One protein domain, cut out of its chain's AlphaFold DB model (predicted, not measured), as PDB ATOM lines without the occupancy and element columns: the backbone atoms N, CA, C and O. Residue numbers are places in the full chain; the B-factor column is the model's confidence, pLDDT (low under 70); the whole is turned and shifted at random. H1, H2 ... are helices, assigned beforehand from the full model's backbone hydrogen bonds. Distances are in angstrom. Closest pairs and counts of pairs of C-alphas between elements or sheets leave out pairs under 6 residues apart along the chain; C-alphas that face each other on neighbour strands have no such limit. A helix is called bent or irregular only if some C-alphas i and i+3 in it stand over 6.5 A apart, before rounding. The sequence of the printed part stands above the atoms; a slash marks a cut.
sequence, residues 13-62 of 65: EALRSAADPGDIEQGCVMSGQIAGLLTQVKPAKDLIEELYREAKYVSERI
ATOM      1  N   GLU A  13     -11.309 -42.439  -9.330       89.12
ATOM      2  CA  GLU A  13     -10.868 -42.586  -7.950       89.12
ATOM      3  C   GLU A  13      -9.352 -42.386  -7.827       89.12
ATOM      4  O   GLU A  13      -8.911 -41.595  -6.990       89.12
ATOM      5  N   ALA A  14      -8.557 -43.017  -8.700       90.19
ATOM      6  CA  ALA A  14      -7.104 -42.845  -8.723       90.19
ATOM      7  C   ALA A  14      -6.695 -41.400  -9.064       90.19
ATOM      8  O   ALA A  14      -5.764 -40.866  -8.458       90.19
ATOM      9  N   LEU A  15      -7.406 -40.735  -9.985       91.25
ATOM     10  CA  LEU A  15      -7.167 -39.323 -10.319       91.25
ATOM     11  C   LEU A  15      -7.436 -38.399  -9.136       91.25
ATOM     12  O   LEU A  15      -6.643 -37.504  -8.843       91.25
ATOM     13  N   ARG A  16      -8.551 -38.626  -8.439       91.56
ATOM     14  CA  ARG A  16      -8.916 -37.833  -7.269       91.56
ATOM     15  C   ARG A  16      -7.913 -38.013  -6.132       91.56
ATOM     16  O   ARG A  16      -7.570 -37.025  -5.494       91.56
ATOM     17  N   SER A  17      -7.416 -39.235  -5.912       92.00
ATOM     18  CA  SER A  17      -6.380 -39.506  -4.904       92.00
ATOM     19  C   SER A  17      -5.077 -38.746  -5.194       92.00
ATOM     20  O   SER A  17      -4.473 -38.160  -4.301       92.00
ATOM     21  N   ALA A  18      -4.662 -38.658  -6.459       93.50
ATOM     22  CA  ALA A  18      -3.484 -37.868  -6.816       93.50
ATOM     23  C   ALA A  18      -3.721 -36.347  -6.708       93.50
ATOM     24  O   ALA A  18      -2.830 -35.621  -6.277       93.50
ATOM     25  N   ALA A  19      -4.900 -35.851  -7.103       92.31
ATOM     26  CA  ALA A  19      -5.173 -34.414  -7.203       92.31
ATOM     27  C   ALA A  19      -5.509 -33.735  -5.862       92.31
ATOM     28  O   ALA A  19      -5.073 -32.607  -5.636       92.31
ATOM     29  N   ASP A  20      -6.280 -34.401  -4.994       92.19
ATOM     30  CA  ASP A  20      -6.775 -33.816  -3.741       92.19
ATOM     31  C   ASP A  20      -5.791 -34.063  -2.570       92.19
ATOM     32  O   ASP A  20      -5.201 -33.098  -2.075       92.19
ATOM     33  N   PRO A  21      -5.574 -35.313  -2.091       93.94
ATOM     34  CA  PRO A  21      -4.651 -35.581  -0.990       93.94
ATOM     35  C   PRO A  21      -3.179 -35.684  -1.419       93.94
ATOM     36  O   PRO A  21      -2.315 -35.727  -0.544       93.94
ATOM     37  N   GLY A  22      -2.873 -35.704  -2.723       91.12
ATOM     38  CA  GLY A  22      -1.493 -35.739  -3.221       91.12
ATOM     39  C   GLY A  22      -0.836 -37.120  -3.163       91.12
ATOM     40  O   GLY A  22       0.380 -37.205  -2.992       91.12
ATOM     41  N   ASP A  23      -1.616 -38.198  -3.271       92.88
ATOM     42  CA  ASP A  23      -1.097 -39.568  -3.283       92.88
ATOM     43  C   ASP A  23      -0.404 -39.879  -4.618       92.88
ATOM     44  O   ASP A  23      -1.049 -40.105  -5.644       92.88
ATOM     45  N   ILE A  24       0.928 -39.873  -4.595       90.25
ATOM     46  CA  ILE A  24       1.778 -40.153  -5.759       90.25
ATOM     47  C   ILE A  24       2.148 -41.635  -5.904       90.25
ATOM     48  O   ILE A  24       2.773 -41.996  -6.899       90.25
ATOM     49  N   GLU A  25       1.828 -42.478  -4.916       87.50
ATOM     50  CA  GLU A  25       2.199 -43.899  -4.921       87.50
ATOM     51  C   GLU A  25       1.077 -44.772  -5.485       87.50
ATOM     52  O   GLU A  25       1.347 -45.658  -6.293       87.50
ATOM     53  N   GLN A  26      -0.169 -44.516  -5.074       84.62
ATOM     54  CA  GLN A  26      -1.349 -45.284  -5.503       84.62
ATOM     55  C   GLN A  26      -2.302 -44.465  -6.387       84.62
ATOM     56  O   GLN A  26      -3.225 -45.017  -6.988       84.62
ATOM     57  N   GLY A  27      -2.096 -43.147  -6.478       85.81
ATOM     58  CA  GLY A  27      -2.877 -42.255  -7.329       85.81
ATOM     59  C   GLY A  27      -2.366 -42.164  -8.770       85.81
ATOM     60  O   GLY A  27      -1.217 -42.466  -9.090       85.81
ATOM     61  N   CYS A  28      -3.233 -41.686  -9.664       90.62
ATOM     62  CA  CYS A  28      -2.906 -41.447 -11.067       90.62
ATOM     63  C   CYS A  28      -2.544 -39.971 -11.296       90.62
ATOM     64  O   CYS A  28      -3.417 -39.110 -11.416       90.62
ATOM     65  N   VAL A  29      -1.245 -39.663 -11.367       91.44
ATOM     66  CA  VAL A  29      -0.747 -38.303 -11.643       91.44
ATOM     67  C   VAL A  29      -0.781 -38.030 -13.151       91.44
ATOM     68  O   VAL A  29       0.173 -38.306 -13.881       91.44
ATOM     69  N   MET A  30      -1.883 -37.463 -13.643       90.75
ATOM     70  CA  MET A  30      -1.987 -37.081 -15.053       90.75
ATOM     71  C   MET A  30      -1.181 -35.816 -15.356       90.75
ATOM     72  O   MET A  30      -1.485 -34.731 -14.865       90.75
ATOM     73  N   SER A  31      -0.191 -35.936 -16.240       93.06
ATOM     74  CA  SER A  31       0.535 -34.796 -16.803       93.06
ATOM     75  C   SER A  31       0.863 -35.025 -18.280       93.06
ATOM     76  O   SER A  31       0.996 -36.159 -18.740       93.06
ATOM     77  N   GLY A  32       0.955 -33.938 -19.047       93.06
ATOM     78  CA  GLY A  32       1.415 -33.991 -20.434       93.06
ATOM     79  C   GLY A  32       2.941 -34.046 -20.522       93.06
ATOM     80  O   GLY A  32       3.640 -33.650 -19.595       93.06
ATOM     81  N   GLN A  33       3.473 -34.437 -21.683       96.19
ATOM     82  CA  GLN A  33       4.926 -34.485 -21.924       96.19
ATOM     83  C   GLN A  33       5.631 -33.137 -21.673       96.19
ATOM     84  O   GLN A  33       6.804 -33.103 -21.312       96.19
ATOM     85  N   ILE A  34       4.904 -32.025 -21.813       96.00
ATOM     86  CA  ILE A  34       5.397 -30.665 -21.567       96.00
ATOM     87  C   ILE A  34       5.706 -30.374 -20.088       96.00
ATOM     88  O   ILE A  34       6.362 -29.378 -19.795       96.00
ATOM     89  N   ALA A  35       5.266 -31.222 -19.150       93.94
ATOM     90  CA  ALA A  35       5.423 -30.995 -17.712       93.94
ATOM     91  C   ALA A  35       6.888 -30.793 -17.289       93.94
ATOM     92  O   ALA A  35       7.154 -30.008 -16.387       93.94
ATOM     93  N   GLY A  36       7.843 -31.411 -17.993       95.12
ATOM     94  CA  GLY A  36       9.275 -31.219 -17.736       95.12
ATOM     95  C   GLY A  36       9.791 -29.795 -17.991       95.12
ATOM     96  O   GLY A  36      10.857 -29.447 -17.490       95.12
ATOM     97  N   LEU A  37       9.058 -28.960 -18.738       95.25
ATOM     98  CA  LEU A  37       9.407 -27.548 -18.945       95.25
ATOM     99  C   LEU A  37       8.876 -26.633 -17.831       95.25
ATOM    100  O   LEU A  37       9.328 -25.496 -17.703       95.25
ATOM    101  N   LEU A  38       7.924 -27.104 -17.021       93.38
ATOM    102  CA  LEU A  38       7.341 -26.336 -15.923       93.38
ATOM    103  C   LEU A  38       8.198 -26.507 -14.664       93.38
ATOM    104  O   LEU A  38       8.022 -27.442 -13.890       93.38
ATOM    105  N   THR A  39       9.139 -25.589 -14.450       95.75
ATOM    106  CA  THR A  39      10.115 -25.654 -13.343       95.75
ATOM    107  C   THR A  39       9.717 -24.856 -12.099       95.75
ATOM    108  O   THR A  39      10.429 -24.876 -11.099       95.75
ATOM    109  N   GLN A  40       8.599 -24.129 -12.148       95.19
ATOM    110  CA  GLN A  40       8.176 -23.216 -11.087       95.19
ATOM    111  C   GLN A  40       6.653 -23.113 -10.993       95.19
ATOM    112  O   GLN A  40       5.944 -23.201 -11.997       95.19
ATOM    113  N   VAL A  41       6.163 -22.872  -9.778       95.81
ATOM    114  CA  VAL A  41       4.751 -22.589  -9.500       95.81
ATOM    115  C   VAL A  41       4.500 -21.093  -9.681       95.81
ATOM    116  O   VAL A  41       5.237 -20.272  -9.136       95.81
ATOM    117  N   LYS A  42       3.455 -20.733 -10.433       94.94
ATOM    118  CA  LYS A  42       3.079 -19.340 -10.710       94.94
ATOM    119  C   LYS A  42       1.582 -19.108 -10.519       94.94
ATOM    120  O   LYS A  42       0.797 -20.032 -10.743       94.94
ATOM    121  N   PRO A  43       1.162 -17.874 -10.188       97.94
ATOM    122  CA  PRO A  43      -0.229 -17.465 -10.326       97.94
ATOM    123  C   PRO A  43      -0.715 -17.641 -11.769       97.94
ATOM    124  O   PRO A  43       0.020 -17.377 -12.721       97.94
ATOM    125  N   ALA A  44      -1.983 -18.025 -11.937       97.12
ATOM    126  CA  ALA A  44      -2.567 -18.258 -13.259       97.12
ATOM    127  C   ALA A  44      -2.481 -17.027 -14.178       97.12
ATOM    128  O   ALA A  44      -2.221 -17.157 -15.371       97.12
ATOM    129  N   LYS A  45      -2.659 -15.826 -13.614       97.62
ATOM    130  CA  LYS A  45      -2.540 -14.562 -14.348       97.62
ATOM    131  C   LYS A  45      -1.145 -14.393 -14.952       97.62
ATOM    132  O   LYS A  45      -1.031 -14.166 -16.152       97.62
ATOM    133  N   ASP A  46      -0.112 -14.547 -14.130       97.44
ATOM    134  CA  ASP A  46       1.276 -14.331 -14.539       97.44
ATOM    135  C   ASP A  46       1.689 -15.336 -15.619       97.44
ATOM    136  O   ASP A  46       2.304 -14.953 -16.612       97.44
ATOM    137  N   LEU A  47       1.273 -16.604 -15.476       96.38
ATOM    138  CA  LEU A  47       1.510 -17.648 -16.479       96.38
ATOM    139  C   LEU A  47       0.912 -17.274 -17.843       96.38
ATOM    140  O   LEU A  47       1.585 -17.399 -18.865       96.38
ATOM    141  N   ILE A  48      -0.342 -16.816 -17.865       97.44
ATOM    142  CA  ILE A  48      -1.029 -16.441 -19.106       97.44
ATOM    143  C   ILE A  48      -0.358 -15.214 -19.735       97.44
ATOM    144  O   ILE A  48      -0.057 -15.220 -20.927       97.44
ATOM    145  N   GLU A  49      -0.090 -14.167 -18.954       98.12
ATOM    146  CA  GLU A  49       0.535 -12.939 -19.462       98.12
ATOM    147  C   GLU A  49       1.946 -13.177 -20.018       98.12
ATOM    148  O   GLU A  49       2.329 -12.576 -21.026       98.12
ATOM    149  N   GLU A  50       2.727 -14.049 -19.383       97.00
ATOM    150  CA  GLU A  50       4.038 -14.474 -19.871       97.00
ATOM    151  C   GLU A  50       3.922 -15.256 -21.178       97.00
ATOM    152  O   GLU A  50       4.545 -14.869 -22.165       97.00
ATOM    153  N   LEU A  51       3.053 -16.271 -21.224       96.31
ATOM    154  CA  LEU A  51       2.849 -17.101 -22.410       96.31
ATOM    155  C   LEU A  51       2.467 -16.261 -23.636       96.31
ATOM    156  O   LEU A  51       3.035 -16.440 -24.714       96.31
ATOM    157  N   TYR A  52       1.556 -15.296 -23.487       97.69
ATOM    158  CA  TYR A  52       1.172 -14.407 -24.591       97.69
ATOM    159  C   TYR A  52       2.298 -13.459 -25.016       97.69
ATOM    160  O   TYR A  52       2.466 -13.183 -26.207       97.69
ATOM    161  N   ARG A  53       3.080 -12.954 -24.058       97.88
ATOM    162  CA  ARG A  53       4.232 -12.088 -24.335       97.88
ATOM    163  C   ARG A  53       5.311 -12.834 -25.115       97.88
ATOM    164  O   ARG A  53       5.820 -12.301 -26.099       97.88
ATOM    165  N   GLU A  54       5.628 -14.058 -24.702       96.38
ATOM    166  CA  GLU A  54       6.591 -14.925 -25.379       96.38
ATOM    167  C   GLU A  54       6.099 -15.336 -26.767       96.38
ATOM    168  O   GLU A  54       6.844 -15.219 -27.739       96.38
ATOM    169  N   ALA A  55       4.827 -15.724 -26.896       96.75
ATOM    170  CA  ALA A  55       4.231 -16.056 -28.186       96.75
ATOM    171  C   ALA A  55       4.321 -14.885 -29.177       96.75
ATOM    172  O   ALA A  55       4.714 -15.080 -30.329       96.75
ATOM    173  N   LYS A  56       4.029 -13.654 -28.729       96.62
ATOM    174  CA  LYS A  56       4.187 -12.443 -29.549       96.62
ATOM    175  C   LYS A  56       5.644 -12.233 -29.967       96.62
ATOM    176  O   LYS A  56       5.918 -12.036 -31.147       96.62
ATOM    177  N   TYR A  57       6.571 -12.323 -29.015       96.44
ATOM    178  CA  TYR A  57       8.003 -12.177 -29.270       96.44
ATOM    179  C   TYR A  57       8.519 -13.184 -30.307       96.44
ATOM    180  O   TYR A  57       9.296 -12.823 -31.189       96.44
ATOM    181  N   VAL A  58       8.080 -14.443 -30.219       95.94
ATOM    182  CA  VAL A  58       8.435 -15.488 -31.184       95.94
ATOM    183  C   VAL A  58       7.809 -15.191 -32.546       95.94
ATOM    184  O   VAL A  58       8.519 -15.197 -33.548       95.94
ATOM    185  N   SER A  59       6.516 -14.860 -32.589       93.62
ATOM    186  CA  SER A  59       5.802 -14.562 -33.835       93.62
ATOM    187  C   SER A  59       6.417 -13.403 -34.626       93.62
ATOM    188  O   SER A  59       6.409 -13.448 -35.849       93.62
ATOM    189  N   GLU A  60       6.954 -12.379 -33.958       94.50
ATOM    190  CA  GLU A  60       7.608 -11.232 -34.612       94.50
ATOM    191  C   GLU A  60       8.996 -11.572 -35.184       94.50
ATOM    192  O   GLU A  60       9.512 -10.860 -36.045       94.50
ATOM    193  N   ARG A  61       9.625 -12.643 -34.687       93.56
ATOM    194  CA  ARG A  61      11.000 -13.044 -35.035       93.56
ATOM    195  C   ARG A  61      11.056 -14.248 -35.964       93.56
ATOM    196  O   ARG A  61      12.126 -14.537 -36.502       93.56
ATOM    197  N   ILE A  62       9.937 -14.943 -36.150       93.56
ATOM    198  CA  ILE A  62       9.810 -15.981 -37.167       93.56
ATOM    199  C   ILE A  62       9.921 -15.304 -38.537       93.56
ATOM    200  O   ILE A  62       9.055 -14.536 -38.947       93.56
TER     201      ILE A  62
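This is residues 13 to 62 of the 65 residues of an uncharacterized protein of Enterococcus raffinosus (UniProt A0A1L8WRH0). A stretched-out chain with no core: short helix H1 and the loop that folds back beside it at one end, the small helix H2 along the way, and the long helix H3 as an arm at the other end. Residues 31 to 62 stand free. The printed part has 50 residues with three named helices, H1, H2 and H3, and no named strand: all helix. It is extended, with a radius of gyration of the C-alphas of 15.6 A and spans of 46 by 21 by 17 A.

H1, residues 13 to 19, is apart from H2, residues 33 to 37, and from H3, residues 44 to 61. H2 and H3 are apart too. In H1 every O i to N i+4 pair is within hydrogen-bond range; in H3 13 of 14 are, in H2 0 of 1, with 1 of 2 O i to N i+3 pairs. H2 is only just irregular: C-alphas 33 and 36 are 6.9 A apart.

H1 begins at C-alpha 13 (-10.868, -42.586, -7.950) and is 10.0 A long. H2 measures 8.8 A. H3, 26.2 A, ends at C-alpha 61 (11.000, -13.044, -35.035).

The C-alphas farthest apart, of Gln 26 and Glu 60, are 45.7 A apart. H1 to H2 is a long link. The printed part has no cut, and no printed residue is under 70 in pLDDT.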